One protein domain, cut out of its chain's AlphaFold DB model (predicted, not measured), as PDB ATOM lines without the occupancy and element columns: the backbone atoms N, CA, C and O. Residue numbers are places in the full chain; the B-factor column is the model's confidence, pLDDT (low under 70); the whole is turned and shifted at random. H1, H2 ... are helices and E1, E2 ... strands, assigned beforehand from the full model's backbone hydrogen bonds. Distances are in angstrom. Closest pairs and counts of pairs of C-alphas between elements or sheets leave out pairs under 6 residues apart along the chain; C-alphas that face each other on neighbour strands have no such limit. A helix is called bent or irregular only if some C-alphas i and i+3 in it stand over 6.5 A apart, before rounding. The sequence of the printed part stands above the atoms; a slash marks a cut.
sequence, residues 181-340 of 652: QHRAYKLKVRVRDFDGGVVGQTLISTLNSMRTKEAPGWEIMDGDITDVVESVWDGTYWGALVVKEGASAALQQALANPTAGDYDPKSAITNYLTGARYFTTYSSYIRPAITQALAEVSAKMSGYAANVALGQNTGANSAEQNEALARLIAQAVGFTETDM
ATOM      1  N   GLN A 181     134.740 162.735 102.438       85.69
ATOM      2  CA  GLN A 181     133.313 162.598 102.122       85.69
ATOM      3  C   GLN A 181     133.025 161.317 101.326       85.69
ATOM      4  O   GLN A 181     132.245 160.497 101.788       85.69
ATOM      5  N   HIS A 182     133.739 161.040 100.226       89.88
ATOM      6  CA  HIS A 182     133.600 159.785  99.458       89.88
ATOM      7  C   HIS A 182     134.098 158.518 100.199       89.88
ATOM      8  O   HIS A 182     134.164 157.434  99.609       89.88
ATOM      9  N   ARG A 183     134.488 158.640 101.475       90.50
ATOM     10  CA  ARG A 183     134.810 157.537 102.395       90.50
ATOM     11  C   ARG A 183     133.903 157.517 103.633       90.50
ATOM     12  O   ARG A 183     134.118 156.679 104.508       90.50
ATOM     13  N   ALA A 184     132.866 158.357 103.690       90.06
ATOM     14  CA  ALA A 184     131.892 158.383 104.782       90.06
ATOM     15  C   ALA A 184     131.179 157.033 104.969       90.06
ATOM     16  O   ALA A 184     130.850 156.685 106.096       90.06
ATOM     17  N   TYR A 185     131.065 156.205 103.924       91.00
ATOM     18  CA  TYR A 185     130.525 154.840 104.029       91.00
ATOM     19  C   TYR A 185     131.296 153.927 105.010       91.00
ATOM     20  O   TYR A 185     130.767 152.902 105.439       91.00
ATOM     21  N   LYS A 186     132.538 154.278 105.385       90.88
ATOM     22  CA  LYS A 186     133.302 153.599 106.448       90.88
ATOM     23  C   LYS A 186     132.767 153.903 107.856       90.88
ATOM     24  O   LYS A 186     132.975 153.112 108.774       90.88
ATOM     25  N   LEU A 187     132.089 155.038 108.038       92.31
ATOM     26  CA  LEU A 187     131.433 155.437 109.283       92.31
ATOM     27  C   LEU A 187     130.134 154.644 109.427       92.31
ATOM     28  O   LEU A 187     129.083 155.053 108.936       92.31
ATOM     29  N   LYS A 188     130.212 153.473 110.061       92.94
ATOM     30  CA  LYS A 188     129.051 152.597 110.243       92.94
ATOM     31  C   LYS A 188     128.035 153.183 111.228       92.94
ATOM     32  O   LYS A 188     128.400 153.580 112.337       92.94
ATOM     33  N   VAL A 189     126.758 153.156 110.848       93.12
ATOM     34  CA  VAL A 189     125.602 153.480 111.701       93.12
ATOM     35  C   VAL A 189     124.692 152.255 111.737       93.12
ATOM     36  O   VAL A 189     124.278 151.755 110.688       93.12
ATOM     37  N   ARG A 190     124.411 151.750 112.943       93.12
ATOM     38  CA  ARG A 190     123.565 150.566 113.144       93.12
ATOM     39  C   ARG A 190     122.093 150.949 112.958       93.12
ATOM     40  O   ARG A 190     121.688 152.056 113.299       93.12
ATOM     41  N   VAL A 191     121.289 150.051 112.406       93.50
ATOM     42  CA  VAL A 191     119.857 150.281 112.173       93.50
ATOM     43  C   VAL A 191     119.080 149.098 112.727       93.50
ATOM     44  O   VAL A 191     119.391 147.951 112.397       93.50
ATOM     45  N   ARG A 192     118.071 149.371 113.556       93.56
ATOM     46  CA  ARG A 192     117.180 148.356 114.115       93.56
ATOM     47  C   ARG A 192     115.724 148.780 113.990       93.56
ATOM     48  O   ARG A 192     115.367 149.925 114.259       93.56
ATOM     49  N   ASP A 193     114.901 147.822 113.600       93.94
ATOM     50  CA  ASP A 193     113.455 147.947 113.523       93.94
ATOM     51  C   ASP A 193     112.833 146.963 114.523       93.94
ATOM     52  O   ASP A 193     113.054 145.756 114.413       93.94
ATOM     53  N   PHE A 194     112.115 147.483 115.521       92.19
ATOM     54  CA  PHE A 194     111.284 146.690 116.436       92.19
ATOM     55  C   PHE A 194     109.786 146.807 116.118       92.19
ATOM     56  O   PHE A 194     108.971 146.164 116.767       92.19
ATOM     57  N   ASP A 195     109.407 147.633 115.142       91.25
ATOM     58  CA  ASP A 195     108.022 147.828 114.714       91.25
ATOM     59  C   ASP A 195     107.629 146.823 113.623       91.25
ATOM     60  O   ASP A 195     106.524 146.289 113.636       91.25
ATOM     61  N   GLY A 196     108.522 146.581 112.657       87.75
ATOM     62  CA  GLY A 196     108.296 145.702 111.503       87.75
ATOM     63  C   GLY A 196     107.222 146.198 110.522       87.75
ATOM     64  O   GLY A 196     107.017 145.590 109.468       87.75
ATOM     65  N   GLY A 197     106.530 147.291 110.851       92.06
ATOM     66  CA  GLY A 197     105.438 147.879 110.092       92.06
ATOM     67  C   GLY A 197     105.898 148.921 109.073       92.06
ATOM     68  O   GLY A 197     107.053 148.976 108.651       92.06
ATOM     69  N   VAL A 198     104.962 149.773 108.653       93.50
ATOM     70  CA  VAL A 198     105.188 150.785 107.612       93.50
ATOM     71  C   VAL A 198     106.260 151.813 107.995       93.50
ATOM     72  O   VAL A 198     107.025 152.220 107.123       93.50
ATOM     73  N   VAL A 199     106.381 152.197 109.271       93.44
ATOM     74  CA  VAL A 199     107.421 153.131 109.746       93.44
ATOM     75  C   VAL A 199     108.810 152.507 109.585       93.44
ATOM     76  O   VAL A 199     109.686 153.104 108.953       93.44
ATOM     77  N   GLY A 200     108.992 151.281 110.084       92.50
ATOM     78  CA  GLY A 200     110.240 150.524 109.976       92.50
ATOM     79  C   GLY A 200     110.659 150.235 108.535       92.50
ATOM     80  O   GLY A 200     111.777 150.558 108.117       92.50
ATOM     81  N   GLN A 201     109.723 149.749 107.718       93.88
ATOM     82  CA  GLN A 201     109.938 149.497 106.291       93.88
ATOM     83  C   GLN A 201     110.227 150.786 105.499       93.88
ATOM     84  O   GLN A 201     111.046 150.775 104.574       93.88
ATOM     85  N   THR A 202     109.624 151.921 105.874       94.81
ATOM     86  CA  THR A 202     109.901 153.228 105.252       94.81
ATOM     87  C   THR A 202     111.288 153.742 105.631       94.81
ATOM     88  O   THR A 202     111.997 154.247 104.759       94.81
ATOM     89  N   LEU A 203     111.743 153.547 106.876       94.44
ATOM     90  CA  LEU A 203     113.133 153.826 107.258       94.44
ATOM     91  C   LEU A 203     114.112 152.947 106.466       94.44
ATOM     92  O   LEU A 203     115.011 153.471 105.810       94.44
ATOM     93  N   ILE A 204     113.918 151.627 106.467       93.50
ATOM     94  CA  ILE A 204     114.814 150.667 105.803       93.50
ATOM     95  C   ILE A 204     114.899 150.912 104.290       93.50
ATOM     96  O   ILE A 204     115.998 150.911 103.729       93.50
ATOM     97  N   SER A 205     113.775 151.148 103.612       93.75
ATOM     98  CA  SER A 205     113.767 151.447 102.172       93.75
ATOM     99  C   SER A 205     114.455 152.780 101.856       93.75
ATOM    100  O   SER A 205     115.260 152.840 100.927       93.75
ATOM    101  N   THR A 206     114.227 153.814 102.671       93.25
ATOM    102  CA  THR A 206     114.850 155.139 102.517       93.25
ATOM    103  C   THR A 206     116.365 155.088 102.727       93.25
ATOM    104  O   THR A 206     117.128 155.559 101.883       93.25
ATOM    105  N   LEU A 207     116.837 154.439 103.796       92.75
ATOM    106  CA  LEU A 207     118.273 154.255 104.043       92.75
ATOM    107  C   LEU A 207     118.952 153.453 102.921       92.75
ATOM    108  O   LEU A 207     120.096 153.745 102.575       92.75
ATOM    109  N   ASN A 208     118.253 152.495 102.301       91.44
ATOM    110  CA  ASN A 208     118.763 151.789 101.125       91.44
ATOM    111  C   ASN A 208     118.809 152.669  99.863       91.44
ATOM    112  O   ASN A 208     119.794 152.574  99.131       91.44
ATOM    113  N   SER A 209     117.837 153.558  99.614       90.25
ATOM    114  CA  SER A 209     117.913 154.499  98.479       90.25
ATOM    115  C   SER A 209     119.006 155.563  98.642       90.25
ATOM    116  O   SER A 209     119.545 156.034  97.644       90.25
ATOM    117  N   MET A 210     119.408 155.889  99.876       87.56
ATOM    118  CA  MET A 210     120.527 156.802 100.166       87.56
ATOM    119  C   MET A 210     121.894 156.105 100.325       87.56
ATOM    120  O   MET A 210     122.845 156.729 100.802       87.56
ATOM    121  N   ARG A 211     122.048 154.826  99.944       87.12
ATOM    122  CA  ARG A 211     123.352 154.129  99.978       87.12
ATOM    123  C   ARG A 211     124.300 154.635  98.883       87.12
ATOM    124  O   ARG A 211     124.462 154.021  97.831       87.12
ATOM    125  N   THR A 212     124.974 155.746  99.163       86.12
ATOM    126  CA  THR A 212     126.073 156.294  98.355       86.12
ATOM    127  C   THR A 212     127.424 156.072  99.048       86.12
ATOM    128  O   THR A 212     127.487 155.614 100.186       86.12
ATOM    129  N   LYS A 213     128.536 156.429  98.387       81.75
ATOM    130  CA  LYS A 213     129.866 156.469  99.035       81.75
ATOM    131  C   LYS A 213     130.032 157.652 100.005       81.75
ATOM    132  O   LYS A 213     131.034 157.716 100.714       81.75
ATOM    133  N   GLU A 214     129.077 158.581 100.001       84.19
ATOM    134  CA  GLU A 214     129.117 159.860 100.721       84.19
ATOM    135  C   GLU A 214     128.178 159.903 101.928       84.19
ATOM    136  O   GLU A 214     128.325 160.763 102.793       84.19
ATOM    137  N   ALA A 215     127.259 158.941 102.023       86.06
ATOM    138  CA  ALA A 215     126.486 158.668 103.224       86.06
ATOM    139  C   ALA A 215     127.253 157.728 104.184       86.06
ATOM    140  O   ALA A 215     128.116 156.965 103.737       86.06
ATOM    141  N   PRO A 216     126.924 157.732 105.490       90.12
ATOM    142  CA  PRO A 216     127.341 156.709 106.444       90.12
ATOM    143  C   PRO A 216     126.998 155.280 106.000       90.12
ATOM    144  O   PRO A 216     126.043 155.032 105.261       90.12
ATOM    145  N   GLY A 217     127.767 154.313 106.497       90.62
ATOM    146  CA  GLY A 217     127.536 152.894 106.246       90.62
ATOM    147  C   GLY A 217     126.352 152.366 107.055       90.62
ATOM    148  O   GLY A 217     126.541 151.896 108.175       90.62
ATOM    149  N   TRP A 218     125.140 152.429 106.499       91.19
ATOM    150  CA  TRP A 218     123.941 151.865 107.130       91.19
ATOM    151  C   TRP A 218     124.050 150.341 107.253       91.19
ATOM    152  O   TRP A 218     124.192 149.647 106.238       91.19
ATOM    153  N   GLU A 219     123.943 149.814 108.472       90.62
ATOM    154  CA  GLU A 219     124.022 148.377 108.759       90.62
ATOM    155  C   GLU A 219     122.811 147.923 109.579       90.62
ATOM    156  O   GLU A 219     122.710 148.178 110.779       90.62
ATOM    157  N   ILE A 220     121.871 147.282 108.885       89.44
ATOM    158  CA  ILE A 220     120.635 146.737 109.452       89.44
ATOM    159  C   ILE A 220     120.959 145.379 110.079       89.44
ATOM    160  O   ILE A 220     121.599 144.553 109.428       89.44
ATOM    161  N   MET A 221     120.533 145.153 111.321       81.19
ATOM    162  CA  MET A 221     120.783 143.908 112.058       81.19
ATOM    163  C   MET A 221     119.585 143.478 112.907       81.19
ATOM    164  O   MET A 221     118.741 144.293 113.290       81.19
ATOM    165  N   ASP A 222     119.565 142.191 113.242       79.88
ATOM    166  CA  ASP A 222     118.779 141.620 114.332       79.88
ATOM    167  C   ASP A 222     119.590 141.598 115.635       79.88
ATOM    168  O   ASP A 222     120.816 141.480 115.614       79.88
ATOM    169  N   GLY A 223     118.894 141.769 116.758       78.75
ATOM    170  CA  GLY A 223     119.467 141.932 118.097       78.75
ATOM    171  C   GLY A 223     118.492 142.659 119.027       78.75
ATOM    172  O   GLY A 223     117.481 143.205 118.566       78.75
ATOM    173  N   ASP A 224     118.793 142.658 120.321       87.62
ATOM    174  CA  ASP A 224     118.047 143.411 121.329       87.62
ATOM    175  C   ASP A 224     118.440 144.903 121.335       87.62
ATOM    176  O   ASP A 224     119.462 145.317 120.779       87.62
ATOM    177  N   ILE A 225     117.627 145.749 121.973       87.12
ATOM    178  CA  ILE A 225     117.938 147.170 122.137       87.12
ATOM    179  C   ILE A 225     119.214 147.374 122.968       87.12
ATOM    180  O   ILE A 225     119.955 148.324 122.710       87.12
ATOM    181  N   THR A 226     119.523 146.458 123.896       88.75
ATOM    182  CA  THR A 226     120.795 146.451 124.634       88.75
ATOM    183  C   THR A 226     121.994 146.262 123.701       88.75
ATOM    184  O   THR A 226     122.866 147.130 123.688       88.75
ATOM    185  N   ASP A 227     121.988 145.239 122.833       89.19
ATOM    186  CA  ASP A 227     123.034 145.002 121.820       89.19
ATOM    187  C   ASP A 227     123.259 146.235 120.927       89.19
ATOM    188  O   ASP A 227     124.384 146.562 120.531       89.19
ATOM    189  N   VAL A 228     122.176 146.919 120.545       88.88
ATOM    190  CA  VAL A 228     122.239 148.126 119.710       88.88
ATOM    191  C   VAL A 228     122.936 149.260 120.461       88.88
ATOM    192  O   VAL A 228     123.908 149.812 119.939       88.88
ATOM    193  N   VAL A 229     122.484 149.570 121.678       90.31
ATOM    194  CA  VAL A 229     123.020 150.641 122.534       90.31
ATOM    195  C   VAL A 229     124.486 150.384 122.903       90.31
ATOM    196  O   VAL A 229     125.330 151.261 122.698       90.31
ATOM    197  N   GLU A 230     124.823 149.173 123.353       91.31
ATOM    198  CA  GLU A 230     126.189 148.787 123.740       91.31
ATOM    199  C   GLU A 230     127.169 148.917 122.562       91.31
ATOM    200  O   GLU A 230     128.245 149.493 122.700       91.31
ATOM    201  N   SER A 231     126.764 148.525 121.349       90.69
ATOM    202  CA  SER A 231     127.629 148.620 120.162       90.69
ATOM    203  C   SER A 231     128.002 150.055 119.737       90.69
ATOM    204  O   SER A 231     129.015 150.261 119.051       90.69
ATOM    205  N   VAL A 232     127.201 151.051 120.132       91.56
ATOM    206  CA  VAL A 232     127.485 152.483 119.931       91.56
ATOM    207  C   VAL A 232     128.255 153.047 121.130       91.56
ATOM    208  O   VAL A 232     129.164 153.861 120.941       91.56
ATOM    209  N   TRP A 233     127.966 152.570 122.347       91.75
ATOM    210  CA  TRP A 233     128.744 152.877 123.550       91.75
ATOM    211  C   TRP A 233     130.211 152.448 123.406       91.75
ATOM    212  O   TRP A 233     131.103 153.257 123.649       91.75
ATOM    213  N   ASP A 234     130.479 151.243 122.902       90.94
ATOM    214  CA  ASP A 234     131.824 150.708 122.620       90.94
ATOM    215  C   ASP A 234     132.572 151.434 121.487       90.94
ATOM    216  O   ASP A 234     133.763 151.205 121.246       90.94
ATOM    217  N   GLY A 235     131.890 152.310 120.745       87.50
ATOM    218  CA  GLY A 235     132.459 152.973 119.575       87.50
ATOM    219  C   GLY A 235     132.730 152.025 118.400       87.50
ATOM    220  O   GLY A 235     133.524 152.355 117.510       87.50
ATOM    221  N   THR A 236     132.084 150.859 118.351       90.12
ATOM    222  CA  THR A 236     132.085 150.008 117.149       90.12
ATOM    223  C   THR A 236     131.268 150.671 116.038       90.12
ATOM    224  O   THR A 236     131.712 150.716 114.891       90.12
ATOM    225  N   TYR A 237     130.143 151.293 116.399       91.75
ATOM    226  CA  TYR A 237     129.322 152.134 115.522       91.75
ATOM    227  C   TYR A 237     129.438 153.616 115.912       91.75
ATOM    228  O   TYR A 237     129.886 153.958 117.008       91.75
ATOM    229  N   TRP A 238     129.080 154.511 114.989       92.19
ATOM    230  CA  TRP A 238     129.092 155.969 115.200       92.19
ATOM    231  C   TRP A 238     127.736 156.541 115.638       92.19
ATOM    232  O   TRP A 238     127.651 157.704 116.024       92.19
ATOM    233  N   GLY A 239     126.696 155.714 115.586       92.38
ATOM    234  CA  GLY A 239     125.341 155.983 116.047       92.38
ATOM    235  C   GLY A 239     124.453 154.768 115.777       92.38
ATOM    236  O   GLY A 239     124.886 153.829 115.092       92.38
ATOM    237  N   ALA A 240     123.219 154.792 116.273       93.56
ATOM    238  CA  ALA A 240     122.196 153.824 115.896       93.56
ATOM    239  C   ALA A 240     120.813 154.458 115.729       93.56
ATOM    240  O   ALA A 240     120.373 155.227 116.578       93.56
ATOM    241  N   LEU A 241     120.110 154.070 114.665       94.19
ATOM    242  CA  LEU A 241     118.704 154.402 114.447       94.19
ATOM    243  C   LEU A 241     117.835 153.225 114.892       94.19
ATOM    244  O   LEU A 241     117.981 152.120 114.369       94.19
ATOM    245  N   VAL A 242     116.945 153.471 115.850       94.81
ATOM    246  CA  VAL A 242     116.039 152.470 116.424       94.81
ATOM    247  C   VAL A 242     114.598 152.910 116.209       94.81
ATOM    248  O   VAL A 242     114.192 153.946 116.731       94.81
ATOM    249  N   VAL A 243     113.819 152.120 115.471       94.69
ATOM    250  CA  VAL A 243     112.359 152.286 115.396       94.69
ATOM    251  C   VAL A 243     111.731 151.569 116.582       94.69
ATOM    252  O   VAL A 243     112.030 150.400 116.831       94.69
ATOM    253  N   LYS A 244     110.891 152.283 117.331       92.44
ATOM    254  CA  LYS A 244     110.233 151.781 118.539       92.44
ATOM    255  C   LYS A 244     109.140 150.765 118.186       92.44
ATOM    256  O   LYS A 244     108.362 151.001 117.267       92.44
ATOM    257  N   GLU A 245     109.044 149.686 118.960       92.19
ATOM    258  CA  GLU A 245     107.961 148.699 118.846       92.19
ATOM    259  C   GLU A 245     106.578 149.373 118.853       92.19
ATOM    260  O   GLU A 245     106.291 150.241 119.685       92.19
ATOM    261  N   GLY A 246     105.730 148.991 117.897       90.75
ATOM    262  CA  GLY A 246     104.374 149.517 117.749       90.75
ATOM    263  C   GLY A 246     104.269 150.948 117.204       90.75
ATOM    264  O   GLY A 246     103.167 151.497 117.220       90.75
ATOM    265  N   ALA A 247     105.346 151.567 116.704       92.62
ATOM    266  CA  ALA A 247     105.303 152.904 116.099       92.62
ATOM    267  C   ALA A 247     104.271 153.027 114.954       92.62
ATOM    268  O   ALA A 247     103.542 154.019 114.885       92.62
ATOM    269  N   SER A 248     104.146 152.012 114.092       93.19
ATOM    270  CA  SER A 248     103.124 151.963 113.039       93.19
ATOM    271  C   SER A 248     101.716 151.802 113.604       93.19
ATOM    272  O   SER A 248     100.786 152.434 113.107       93.19
ATOM    273  N   ALA A 249     101.547 150.979 114.643       92.00
ATOM    274  CA  ALA A 249     100.251 150.768 115.285       92.00
ATOM    275  C   ALA A 249      99.763 152.045 115.990       92.00
ATOM    276  O   ALA A 249      98.608 152.429 115.832       92.00
ATOM    277  N   ALA A 250     100.660 152.753 116.684       90.19
ATOM    278  CA  ALA A 250     100.378 154.039 117.314       90.19
ATOM    279  C   ALA A 250      99.982 155.110 116.281       90.19
ATOM    280  O   ALA A 250      98.986 155.806 116.478       90.19
ATOM    281  N   LEU A 251     100.693 155.197 115.149       90.31
ATOM    282  CA  LEU A 251     100.333 156.105 114.055       90.31
ATOM    283  C   LEU A 251      98.970 155.750 113.435       90.31
ATOM    284  O   LEU A 251      98.153 156.637 113.201       90.31
ATOM    285  N   GLN A 252      98.689 154.467 113.190       89.62
ATOM    286  CA  GLN A 252      97.392 154.027 112.659       89.62
ATOM    287  C   GLN A 252      96.242 154.294 113.642       89.62
ATOM    288  O   GLN A 252      95.172 154.730 113.220       89.62
ATOM    289  N   GLN A 253      96.464 154.102 114.945       88.69
ATOM    290  CA  GLN A 253      95.491 154.427 115.989       88.69
ATOM    291  C   GLN A 253      95.222 155.938 116.069       88.69
ATOM    292  O   GLN A 253      94.061 156.337 116.176       88.69
ATOM    293  N   ALA A 254      96.267 156.766 115.969       88.56
ATOM    294  CA  ALA A 254      96.152 158.222 115.940       88.56
ATOM    295  C   ALA A 254      95.429 158.722 114.676       88.56
ATOM    296  O   ALA A 254      94.596 159.618 114.766       88.56
ATOM    297  N   LEU A 255      95.672 158.112 113.508       87.62
ATOM    298  CA  LEU A 255      94.954 158.439 112.267       87.62
ATOM    299  C   LEU A 255      93.469 158.058 112.341       87.62
ATOM    300  O   LEU A 255      92.621 158.830 111.902       87.62
ATOM    301  N   ALA A 256      93.150 156.907 112.940       85.44
ATOM    302  CA  ALA A 256      91.771 156.463 113.131       85.44
ATOM    303  C   ALA A 256      91.011 157.284 114.193       85.44
ATOM    304  O   ALA A 256      89.792 157.420 114.101       85.44
ATOM    305  N   ASN A 257      91.704 157.828 115.204       84.50
ATOM    306  CA  ASN A 257      91.101 158.619 116.284       84.50
ATOM    307  C   ASN A 257      91.949 159.867 116.636       84.50
ATOM    308  O   ASN A 257      92.571 159.893 117.704       84.50
ATOM    309  N   PRO A 258      91.949 160.931 115.804       80.88
ATOM    310  CA  PRO A 258      92.874 162.068 115.944       80.88
ATOM    311  C   PRO A 258      92.803 162.850 117.265       80.88
ATOM    312  O   PRO A 258      93.732 163.580 117.590       80.88
ATOM    313  N   THR A 259      91.717 162.712 118.030       77.81
ATOM    314  CA  THR A 259      91.487 163.412 119.308       77.81
ATOM    315  C   THR A 259      91.536 162.490 120.534       77.81
ATOM    316  O   THR A 259      91.175 162.919 121.625       77.81
ATOM    317  N   ALA A 260      91.921 161.215 120.387       65.50
ATOM    318  CA  ALA A 260      91.825 160.220 121.467       65.50
ATOM    319  C   ALA A 260      93.087 160.066 122.341       65.50
ATOM    320  O   ALA A 260      93.082 159.254 123.267       65.50
ATOM    321  N   GLY A 261      94.157 160.822 122.081       64.75
ATOM    322  CA  GLY A 261      95.341 160.851 122.943       64.75
ATOM    323  C   GLY A 261      96.514 161.643 122.364       64.75
ATOM    324  O   GLY A 261      96.583 161.878 121.159       64.75
ATOM    325  N   ASP A 262      97.452 162.015 123.236       73.94
ATOM    326  CA  ASP A 262      98.680 162.736 122.886       73.94
ATOM    327  C   ASP A 262      99.683 161.818 122.160       73.94
ATOM    328  O   ASP A 262     100.636 161.299 122.747       73.94
ATOM    329  N   TYR A 263      99.471 161.594 120.861       85.56
ATOM    330  CA  TYR A 263     100.475 160.967 120.002       85.56
ATOM    331  C   TYR A 263     101.671 161.915 119.826       85.56
ATOM    332  O   TYR A 263     101.543 162.968 119.203       85.56
ATOM    333  N   ASP A 264     102.845 161.529 120.339       89.00
ATOM    334  CA  ASP A 264     104.115 162.202 120.049       89.00
ATOM    335  C   ASP A 264     104.824 161.542 118.852       89.00
ATOM    336  O   ASP A 264     105.372 160.438 119.002       89.00
ATOM    337  N   PRO A 265     104.923 162.221 117.689       87.94
ATOM    338  CA  PRO A 265     105.647 161.705 116.533       87.94
ATOM    339  C   PRO A 265     107.134 161.457 116.813       87.94
ATOM    340  O   PRO A 265     107.742 160.611 116.158       87.94
ATOM    341  N   LYS A 266     107.751 162.181 117.760       89.62
ATOM    342  CA  LYS A 266     109.190 162.068 118.065       89.62
ATOM    343  C   LYS A 266     109.546 160.775 118.795       89.62
ATOM    344  O   LYS A 266     110.713 160.381 118.777       89.62
ATOM    345  N   SER A 267     108.558 160.107 119.388       88.88
ATOM    346  CA  SER A 267     108.718 158.833 120.091       88.88
ATOM    347  C   SER A 267     108.862 157.613 119.168       88.88
ATOM    348  O   SER A 267     109.188 156.527 119.650       88.88
ATOM    349  N   ALA A 268     108.632 157.771 117.858       91.38
ATOM    350  CA  ALA A 268     108.645 156.678 116.884       91.38
ATOM    351  C   ALA A 268     110.059 156.187 116.513       91.38
ATOM    352  O   ALA A 268     110.248 154.988 116.292       91.38
ATOM    353  N   ILE A 269     111.047 157.091 116.437       93.75
ATOM    354  CA  ILE A 269     112.432 156.770 116.054       93.75
ATOM    355  C   ILE A 269     113.425 157.439 117.015       93.75
ATOM    356  O   ILE A 269     113.425 158.661 117.170       93.75
ATOM    357  N   THR A 270     114.335 156.658 117.595       94.12
ATOM    358  CA  THR A 270     115.423 157.154 118.450       94.12
ATOM    359  C   THR A 270     116.763 157.074 117.719       94.12
ATOM    360  O   THR A 270     117.148 156.008 117.237       94.12
ATOM    361  N   ASN A 271     117.493 158.191 117.658       93.56
ATOM    362  CA  ASN A 271     118.887 158.253 117.213       93.56
ATOM    363  C   ASN A 271     119.821 158.222 118.432       93.56
ATOM    364  O   ASN A 271     119.979 159.237 119.112       93.56
ATOM    365  N   TYR A 272     120.445 157.079 118.709       92.69
ATOM    366  CA  TYR A 272     121.466 156.939 119.747       92.69
ATOM    367  C   TYR A 272     122.827 157.404 119.227       92.69
ATOM    368  O   TYR A 272     123.290 156.931 118.188       92.69
ATOM    369  N   LEU A 273     123.491 158.296 119.962       91.44
ATOM    370  CA  LEU A 273     124.784 158.876 119.589       91.44
ATOM    371  C   LEU A 273     125.731 159.000 120.795       91.44
ATOM    372  O   LEU A 273     125.320 158.861 121.948       91.44
ATOM    373  N   THR A 274     127.005 159.278 120.514       88.06
ATOM    374  CA  THR A 274     128.078 159.385 121.518       88.06
ATOM    375  C   THR A 274     128.827 160.710 121.337       88.06
ATOM    376  O   THR A 274     129.818 160.775 120.607       88.06
ATOM    377  N   GLY A 275     128.372 161.781 121.997       82.44
ATOM    378  CA  GLY A 275     128.881 163.150 121.818       82.44
ATOM    379  C   GLY A 275     130.350 163.355 122.199       82.44
ATOM    380  O   GLY A 275     130.975 164.325 121.765       82.44
ATOM    381  N   ALA A 276     130.932 162.418 122.952       82.88
ATOM    382  CA  ALA A 276     132.357 162.387 123.262       82.88
ATOM    383  C   ALA A 276     133.267 162.016 122.073       82.88
ATOM    384  O   ALA A 276     134.458 162.321 122.106       82.88
ATOM    385  N   ARG A 277     132.750 161.373 121.015       85.69
ATOM    386  CA  ARG A 277     133.570 160.859 119.904       85.69
ATOM    387  C   ARG A 277     133.706 161.877 118.768       85.69
ATOM    388  O   ARG A 277     132.731 162.147 118.077       85.69
ATOM    389  N   TYR A 278     134.931 162.370 118.528       86.94
ATOM    390  CA  TYR A 278     135.342 163.137 117.330       86.94
ATOM    391  C   TYR A 278     134.244 164.067 116.768       86.94
ATOM    392  O   TYR A 278     133.746 163.873 115.655       86.94
ATOM    393  N   PHE A 279     133.855 165.074 117.557       85.50
ATOM    394  CA  PHE A 279     132.682 165.917 117.290       85.50
ATOM    395  C   PHE A 279     132.612 166.471 115.855       85.50
ATOM    396  O   PHE A 279     131.549 166.422 115.242       85.50
ATOM    397  N   THR A 280     133.737 166.929 115.293       86.25
ATOM    398  CA  THR A 280     133.825 167.435 113.911       86.25
ATOM    399  C   THR A 280     133.387 166.394 112.876       86.25
ATOM    400  O   THR A 280     132.584 166.696 111.997       86.25
ATOM    401  N   THR A 281     133.838 165.144 113.009       89.06
ATOM    402  CA  THR A 281     133.457 164.029 112.129       89.06
ATOM    403  C   THR A 281     131.973 163.683 112.264       89.06
ATOM    404  O   THR A 281     131.303 163.484 111.247       89.06
ATOM    405  N   TYR A 282     131.430 163.680 113.488       88.50
ATOM    406  CA  TYR A 282     129.991 163.492 113.703       88.50
ATOM    407  C   TYR A 282     129.172 164.614 113.046       88.50
ATOM    408  O   TYR A 282     128.233 164.333 112.300       88.50
ATOM    409  N   SER A 283     129.562 165.878 113.254       88.12
ATOM    410  CA  SER A 283     128.846 167.043 112.721       88.12
ATOM    411  C   SER A 283     128.927 167.188 111.200       88.12
ATOM    412  O   SER A 283     127.977 167.689 110.606       88.12
ATOM    413  N   SER A 284     130.027 166.764 110.567       88.38
ATOM    414  CA  SER A 284     130.240 166.948 109.123       88.38
ATOM    415  C   SER A 284     129.710 165.807 108.254       88.38
ATOM    416  O   SER A 284     129.330 166.075 107.119       88.38
ATOM    417  N   TYR A 285     129.672 164.562 108.748       89.19
ATOM    418  CA  TYR A 285     129.329 163.396 107.912       89.19
ATOM    419  C   TYR A 285     128.115 162.606 108.407       89.19
ATOM    420  O   TYR A 285     127.285 162.185 107.606       89.19
ATOM    421  N   ILE A 286     127.991 162.395 109.720       91.06
ATOM    422  CA  ILE A 286     126.984 161.478 110.276       91.06
ATOM    423  C   ILE A 286     125.668 162.207 110.546       91.06
ATOM    424  O   ILE A 286     124.626 161.815 110.019       91.06
ATOM    425  N   ARG A 287     125.705 163.310 111.304       91.44
ATOM    426  CA  ARG A 287     124.500 164.070 111.663       91.44
ATOM    427  C   ARG A 287     123.733 164.627 110.452       91.44
ATOM    428  O   ARG A 287     122.506 164.508 110.467       91.44
ATOM    429  N   PRO A 288     124.373 165.187 109.401       92.00
ATOM    430  CA  PRO A 288     123.646 165.685 108.232       92.00
ATOM    431  C   PRO A 288     122.912 164.564 107.491       92.00
ATOM    432  O   PRO A 288     121.731 164.708 107.194       92.00
ATOM    433  N   ALA A 289     123.571 163.421 107.279       91.12
ATOM    434  CA  ALA A 289     122.981 162.276 106.591       91.12
ATOM    435  C   ALA A 289     121.838 161.629 107.391       91.12
ATOM    436  O   ALA A 289     120.813 161.285 106.811       91.12
ATOM    437  N   ILE A 290     121.966 161.519 108.720       91.25
ATOM    438  CA  ILE A 290     120.867 161.069 109.593       91.25
ATOM    439  C   ILE A 290     119.694 162.061 109.552       91.25
ATOM    440  O   ILE A 290     118.543 161.648 109.432       91.25
ATOM    441  N   THR A 291     119.966 163.368 109.594       92.44
ATOM    442  CA  THR A 291     118.916 164.400 109.550       92.44
ATOM    443  C   THR A 291     118.170 164.377 108.213       92.44
ATOM    444  O   THR A 291     116.941 164.409 108.196       92.44
ATOM    445  N   GLN A 292     118.894 164.254 107.095       92.44
ATOM    446  CA  GLN A 292     118.313 164.085 105.760       92.44
ATOM    447  C   GLN A 292     117.467 162.806 105.675       92.44
ATOM    448  O   GLN A 292     116.337 162.853 105.191       92.44
ATOM    449  N   ALA A 293     117.977 161.688 106.199       91.88
ATOM    450  CA  ALA A 293     117.273 160.413 106.197       91.88
ATOM    451  C   ALA A 293     115.932 160.478 106.933       91.88
ATOM    452  O   ALA A 293     114.907 160.038 106.414       91.88
ATOM    453  N   LEU A 294     115.935 161.049 108.136       92.00
ATOM    454  CA  LEU A 294     114.744 161.142 108.974       92.00
ATOM    455  C   LEU A 294     113.748 162.183 108.438       92.00
ATOM    456  O   LEU A 294     112.543 161.987 108.580       92.00
ATOM    457  N   ALA A 295     114.216 163.225 107.739       92.62
ATOM    458  CA  ALA A 295     113.350 164.144 106.998       92.62
ATOM    459  C   ALA A 295     112.661 163.466 105.795       92.62
ATOM    460  O   ALA A 295     111.456 163.638 105.610       92.62
ATOM    461  N   GLU A 296     113.380 162.654 105.010       93.44
ATOM    462  CA  GLU A 296     112.793 161.912 103.883       93.44
ATOM    463  C   GLU A 296     111.790 160.843 104.363       93.44
ATOM    464  O   GLU A 296     110.716 160.692 103.776       93.44
ATOM    465  N   VAL A 297     112.084 160.155 105.474       94.44
ATOM    466  CA  VAL A 297     111.137 159.239 106.137       94.44
ATOM    467  C   VAL A 297     109.900 159.983 106.635       94.44
ATOM    468  O   VAL A 297     108.788 159.542 106.360       94.44
ATOM    469  N   SER A 298     110.069 161.122 107.313       93.19
ATOM    470  CA  SER A 298     108.951 161.943 107.799       93.19
ATOM    471  C   SER A 298     108.030 162.364 106.647       93.19
ATOM    472  O   SER A 298     106.828 162.114 106.705       93.19
ATOM    473  N   ALA A 299     108.592 162.862 105.538       93.62
ATOM    474  CA  ALA A 299     107.829 163.248 104.349       93.62
ATOM    475  C   ALA A 299     107.070 162.069 103.699       93.62
ATOM    476  O   ALA A 299     105.901 162.212 103.330       93.62
ATOM    477  N   LYS A 300     107.695 160.886 103.594       94.38
ATOM    478  CA  LYS A 300     107.022 159.665 103.104       94.38
ATOM    479  C   LYS A 300     105.882 159.238 104.031       94.38
ATOM    480  O   LYS A 300     104.803 158.894 103.547       94.38
ATOM    481  N   MET A 301     106.087 159.314 105.345       94.31
ATOM    482  CA  MET A 301     105.066 158.970 106.335       94.31
ATOM    483  C   MET A 301     103.914 159.980 106.376       94.31
ATOM    484  O   MET A 301     102.772 159.563 106.546       94.31
ATOM    485  N   SER A 302     104.162 161.268 106.126       93.12
ATOM    486  CA  SER A 302     103.113 162.273 105.898       93.12
ATOM    487  C   SER A 302     102.270 161.964 104.656       93.12
ATOM    488  O   SER A 302     101.044 162.056 104.703       93.12
ATOM    489  N   GLY A 303     102.898 161.519 103.561       91.88
ATOM    490  CA  GLY A 303     102.182 161.041 102.372       91.88
ATOM    491  C   GLY A 303     101.336 159.789 102.643       91.88
ATOM    492  O   GLY A 303     100.186 159.710 102.215       91.88
ATOM    493  N   TYR A 304     101.867 158.830 103.409       91.56
ATOM    494  CA  TYR A 304     101.109 157.665 103.880       91.56
ATOM    495  C   TYR A 304      99.914 158.077 104.757       91.56
ATOM    496  O   TYR A 304      98.796 157.643 104.496       91.56
ATOM    497  N   ALA A 305     100.127 158.958 105.738       90.44
ATOM    498  CA  ALA A 305      99.087 159.475 106.626       90.44
ATOM    499  C   ALA A 305      97.947 160.158 105.856       90.44
ATOM    500  O   ALA A 305      96.779 159.865 106.108       90.44
ATOM    501  N   ALA A 306      98.271 160.998 104.866       90.12
ATOM    502  CA  ALA A 306      97.277 161.623 103.995       90.12
ATOM    503  C   ALA A 306      96.470 160.586 103.191       90.12
ATOM    504  O   ALA A 306      95.244 160.665 103.133       90.12
ATOM    505  N   ASN A 307      97.134 159.576 102.618       88.69
ATOM    506  CA  ASN A 307      96.462 158.506 101.873       88.69
ATOM    507  C   ASN A 307      95.555 157.640 102.765       88.69
ATOM    508  O   ASN A 307      94.472 157.252 102.331       88.69
ATOM    509  N   VAL A 308      95.957 157.363 104.011       87.12
ATOM    510  CA  VAL A 308      95.121 156.650 104.994       87.12
ATOM    511  C   VAL A 308      93.904 157.490 105.383       87.12
ATOM    512  O   VAL A 308      92.791 156.975 105.347       87.12
ATOM    513  N   ALA A 309      94.088 158.780 105.679       83.50
ATOM    514  CA  ALA A 309      93.002 159.691 106.040       83.50
ATOM    515  C   ALA A 309      91.950 159.843 104.922       83.50
ATOM    516  O   ALA A 309      90.745 159.819 105.178       83.50
ATOM    517  N   LEU A 310      92.401 159.945 103.666       81.81
ATOM    518  CA  LEU A 310      91.522 159.960 102.494       81.81
ATOM    519  C   LEU A 310      90.834 158.600 102.282       81.81
ATOM    520  O   LEU A 310      89.635 158.547 102.017       81.81
ATOM    521  N   GLY A 311      91.575 157.496 102.413       76.44
ATOM    522  CA  GLY A 311      91.077 156.144 102.146       76.44
ATOM    523  C   GLY A 311      90.117 155.586 103.203       76.44
ATOM    524  O   GLY A 311      89.225 154.816 102.860       76.44
ATOM    525  N   GLN A 312      90.263 155.975 104.473       69.25
ATOM    526  CA  GLN A 312      89.373 155.537 105.556       69.25
ATOM    527  C   GLN A 312      88.049 156.309 105.608       69.25
ATOM    528  O   GLN A 312      87.167 155.935 106.379       69.25
ATOM    529  N   ASN A 313      87.887 157.378 104.814       60.47
ATOM    530  CA  ASN A 313      86.771 158.316 104.951       60.47
ATOM    531  C   ASN A 313      86.628 158.831 106.401       60.47
ATOM    532  O   ASN A 313      85.520 159.032 106.903       60.47
ATOM    533  N   THR A 314      87.761 159.096 107.070       58.34
ATOM    534  CA  THR A 314      87.829 159.810 108.357       58.34
ATOM    535  C   THR A 314      87.536 161.296 108.139       58.34
ATOM    536  O   THR A 314      88.360 162.169 108.410       58.34
ATOM    537  N   GLY A 315      86.343 161.579 107.609       54.62
ATOM    538  CA  GLY A 315      85.749 162.901 107.565       54.62
ATOM    539  C   GLY A 315      85.543 163.362 108.996       54.62
ATOM    540  O   GLY A 315      84.607 162.942 109.672       54.62
ATOM    541  N   ALA A 316      86.478 164.176 109.471       58.84
ATOM    542  CA  ALA A 316      86.481 164.706 110.816       58.84
ATOM    543  C   ALA A 316      85.187 165.501 111.068       58.84
ATOM    544  O   ALA A 316      84.927 166.522 110.429       58.84
ATOM    545  N   ASN A 317      84.376 165.016 112.010       66.81
ATOM    546  CA  ASN A 317      83.016 165.503 112.266       66.81
ATOM    547  C   ASN A 317      82.994 166.827 113.056       66.81
ATOM    548  O   ASN A 317      81.930 167.396 113.293       66.81
ATOM    549  N   SER A 318      84.165 167.327 113.463       78.12
ATOM    550  CA  SER A 318      84.363 168.632 114.092       78.12
ATOM    551  C   SER A 318      85.587 169.348 113.509       78.12
ATOM    552  O   SER A 318      86.493 168.721 112.953       78.12
ATOM    553  N   ALA A 319      85.648 170.675 113.657       80.44
ATOM    554  CA  ALA A 319      86.825 171.458 113.265       80.44
ATOM    555  C   ALA A 319      88.092 171.024 114.029       80.44
ATOM    556  O   ALA A 319      89.167 170.941 113.446       80.44
ATOM    557  N   GLU A 320      87.942 170.660 115.304       81.69
ATOM    558  CA  GLU A 320      88.999 170.126 116.171       81.69
ATOM    559  C   GLU A 320      89.598 168.818 115.626       81.69
ATOM    560  O   GLU A 320      90.817 168.692 115.524       81.69
ATOM    561  N   GLN A 321      88.758 167.871 115.187       79.75
ATOM    562  CA  GLN A 321      89.230 166.639 114.547       79.75
ATOM    563  C   GLN A 321      89.949 166.920 113.216       79.75
ATOM    564  O   GLN A 321      90.924 166.239 112.906       79.75
ATOM    565  N   ASN A 322      89.510 167.927 112.447       81.62
ATOM    566  CA  ASN A 322      90.181 168.328 111.204       81.62
ATOM    567  C   ASN A 322      91.563 168.930 111.499       81.62
ATOM    568  O   ASN A 322      92.530 168.603 110.814       81.62
ATOM    569  N   GLU A 323      91.678 169.773 112.527       84.25
ATOM    570  CA  GLU A 323      92.954 170.369 112.922       84.25
ATOM    571  C   GLU A 323      93.926 169.319 113.482       84.25
ATOM    572  O   GLU A 323      95.092 169.290 113.087       84.25
ATOM    573  N   ALA A 324      93.456 168.416 114.347       84.94
ATOM    574  CA  ALA A 324      94.263 167.321 114.879       84.94
ATOM    575  C   ALA A 324      94.782 166.398 113.761       84.94
ATOM    576  O   ALA A 324      95.975 166.091 113.710       84.94
ATOM    577  N   LEU A 325      93.917 166.032 112.809       86.50
ATOM    578  CA  LEU A 325      94.287 165.230 111.642       86.50
ATOM    579  C   LEU A 325      95.275 165.967 110.722       86.50
ATOM    580  O   LEU A 325      96.244 165.367 110.262       86.50
ATOM    581  N   ALA A 326      95.093 167.273 110.495       87.12
ATOM    582  CA  ALA A 326      96.022 168.082 109.706       87.12
ATOM    583  C   ALA A 326      97.411 168.186 110.363       87.12
ATOM    584  O   ALA A 326      98.422 168.049 109.675       87.12
ATOM    585  N   ARG A 327      97.475 168.361 111.693       87.31
ATOM    586  CA  ARG A 327      98.730 168.330 112.469       87.31
ATOM    587  C   ARG A 327      99.416 166.961 112.365       87.31
ATOM    588  O   ARG A 327     100.619 166.903 112.120       87.31
ATOM    589  N   LEU A 328      98.654 165.870 112.485       87.19
ATOM    590  CA  LEU A 328      99.168 164.502 112.377       87.19
ATOM    591  C   LEU A 328      99.666 164.167 110.963       87.19
ATOM    592  O   LEU A 328     100.692 163.514 110.819       87.19
ATOM    593  N   ILE A 329      99.001 164.651 109.911       89.44
ATOM    594  CA  ILE A 329      99.496 164.523 108.532       89.44
ATOM    595  C   ILE A 329     100.767 165.364 108.340       89.44
ATOM    596  O   ILE A 329     101.724 164.885 107.735       89.44
ATOM    597  N   ALA A 330     100.822 166.587 108.876       89.06
ATOM    598  CA  ALA A 330     101.987 167.467 108.759       89.06
ATOM    599  C   ALA A 330     103.246 166.932 109.471       89.06
ATOM    600  O   ALA A 330     104.356 167.231 109.033       89.06
ATOM    601  N   GLN A 331     103.096 166.129 110.531       88.00
ATOM    602  CA  GLN A 331     104.210 165.472 111.220       88.00
ATOM    603  C   GLN A 331     103.845 164.039 111.652       88.00
ATOM    604  O   GLN A 331     103.762 163.735 112.839       88.00
ATOM    605  N   ALA A 332     103.656 163.135 110.686       87.12
ATOM    606  CA  ALA A 332     103.228 161.757 110.964       87.12
ATOM    607  C   ALA A 332     104.269 160.944 111.756       87.12
ATOM    608  O   ALA A 332     103.927 160.148 112.630       87.12
ATOM    609  N   VAL A 333     105.556 161.161 111.465       91.75
ATOM    610  CA  VAL A 333     106.694 160.553 112.169       91.75
ATOM    611  C   VAL A 333     107.766 161.612 112.390       91.75
ATOM    612  O   VAL A 333     108.091 162.382 111.486       91.75
ATOM    613  N   GLY A 334     108.324 161.643 113.597       89.94
ATOM    614  CA  GLY A 334     109.491 162.429 113.979       89.94
ATOM    615  C   GLY A 334     110.585 161.536 114.562       89.94
ATOM    616  O   GLY A 334     110.563 160.315 114.412       89.94
ATOM    617  N   PHE A 335     111.552 162.155 115.237       91.75
ATOM    618  CA  PHE A 335     112.627 161.439 115.918       91.75
ATOM    619  C   PHE A 335     113.113 162.169 117.173       91.75
ATOM    620  O   PHE A 335     112.913 163.378 117.321       91.75
ATOM    621  N   THR A 336     113.811 161.429 118.034       93.44
ATOM    622  CA  THR A 336     114.494 161.929 119.236       93.44
ATOM    623  C   THR A 336     115.985 161.583 119.170       93.44
ATOM    624  O   THR A 336     116.335 160.422 118.976       93.44
ATOM    625  N   GLU A 337     116.886 162.559 119.341       91.12
ATOM    626  CA  GLU A 337     118.326 162.286 119.519       91.12
ATOM    627  C   GLU A 337     118.616 161.978 121.002       91.12
ATOM    628  O   GLU A 337     118.195 162.722 121.884       91.12
ATOM    629  N   THR A 338     119.334 160.889 121.290       92.31
ATOM    630  CA  THR A 338     119.759 160.478 122.639       92.31
ATOM    631  C   THR A 338     121.277 160.340 122.677       92.31
ATOM    632  O   THR A 338     121.842 159.376 122.161       92.31
ATOM    633  N   ASP A 339     121.946 161.312 123.298       89.69
ATOM    634  CA  ASP A 339     123.386 161.258 123.551       89.69
ATOM    635  C   ASP A 339     123.670 160.465 124.830       89.69
ATOM    636  O   ASP A 339     123.241 160.846 125.921       89.69
ATOM    637  N   MET A 340     124.400 159.359 124.704       86.94
ATOM    638  CA  MET A 340     124.790 158.519 125.841       86.94
ATOM    639  C   MET A 340     126.003 159.086 126.594       86.94
ATOM    640  O   MET A 340     126.201 158.796 127.775       86.94
TER     641      MET A 340
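This is residues 181 to 340 of the 652 residues of the protein "DUF3533 domain-containing protein" of Trichosporon asahii var. asahii (strain ATCC 90039 / CBS 2479 / JCM 2466 / KCTC 7840 / NBRC 103889/ NCYC 2677 / UAMH 7654) (UniProt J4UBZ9). What is the main picture? One end of this elongated domain is a five-stranded sheet with H2 and the first part of H5 over one face and H3 over the other, three layers in all. The long helix H5 runs on past the sheet, and there H4 and H6 pack on its far part. What is it made of? The 160 printed residues hold six named helices and five named strands, in the order H1 E1 H2 E2 H3 E3 H4 E4 H5 H6 E5, class mixed; the mixed sheet runs E2 E1 E3 E4 E5. How do strands and helices follow each other, and how large is it? Strand-helix-strand units, two parallel strands with helices between, are E1, H2, E2 and E4, H5 H6, E5, and a split one, with E1 between its strands, is E2, H3, E3; the three crossovers are right-handed. The whole is compact, with a radius of gyration of the C-alphas of 16.8 A and spans of 52 by 30 by 25 A.

Where does the first helix stand? H1, residues 181 to 186, only grazes the sheet, with residues 183 to 186. It only just touches residues 285 to 286 of H5, residues 279 to 311, with 3 pairs of C-alphas within 8 A, the closest those of Ala 184 and Tyr 285 at 6.4 A, about perpendicular at 80 degrees. How do the strands pair? E1, residues 188 to 193, is parallel to E2, residues 217 to 220, with N 191 and O 219 2.9 A apart, and to E3, residues 240 to 243, with N 192 and O 241 2.9 A apart. E3 is antiparallel to E4, residues 269 to 273, with N 242 and O 270 2.9 A apart. E4 is parallel to E5, residues 336 to 339, with N 338 and O 271 2.8 A apart. Which helices run along the strands? H2, residues 198 to 209, is on the sheet at a height of 9.3 A. H5, the hub, is on the same face at 9.1 A and with residues 293 to 301 touches H2 at a steep tilt of 49 degrees, the closest C-alphas being Leu 203 and Val 297, 5.9 A apart. H3, residues 225 to 233, is on the opposite face at 8.3 A, over E3. What lies beyond, and how are the helices' backbones? H4, residues 247 to 256, is not on the sheet and touches H5, the C-alphas of Leu 255 and Ala 309 being closest at 6.6 A; H6, residues 319 to 330, forms a helical hairpin with H5, the C-alphas of Ser 302 and Ile 329 being closest at 5.0 A. Every O i to N i+4 pair is within hydrogen-bond range in H2, H4 and H6, against 4 of 5 in H3, 26 of 29 in H5 and 0 of 2 in H1, where 2 of 3 O i to N i+3 pairs are.

Where are the anchors? C-alpha 181 of H1 is at (133.313, 162.598, 102.122), and C-alpha 339 of E5 at (123.386, 161.258, 123.551). Which elements are long? H5 measures 45.3 A from first to last C-alpha, E1 16.6 A, H6 16.3 A, H2 16.1 A and H4 14.3 A. Which helices are irregular? In H1, C-alphas 182 and 185 are 7.4 A apart; H5 is only just irregular, with C-alphas 284 and 287 6.9 A apart and a kink of 36 degrees near residue 286.

How far does it reach? The two C-alphas farthest apart, those of Arg 183 and Asn 317, are 53.3 A apart. Is it unbroken? The printed part has no cut; the long link is H4 to E4, residues 257 to 268. Where is confidence low? Residues 260 to 261 and 312 to 317 have pLDDT under 70, and the mean of the printed part is 88.0.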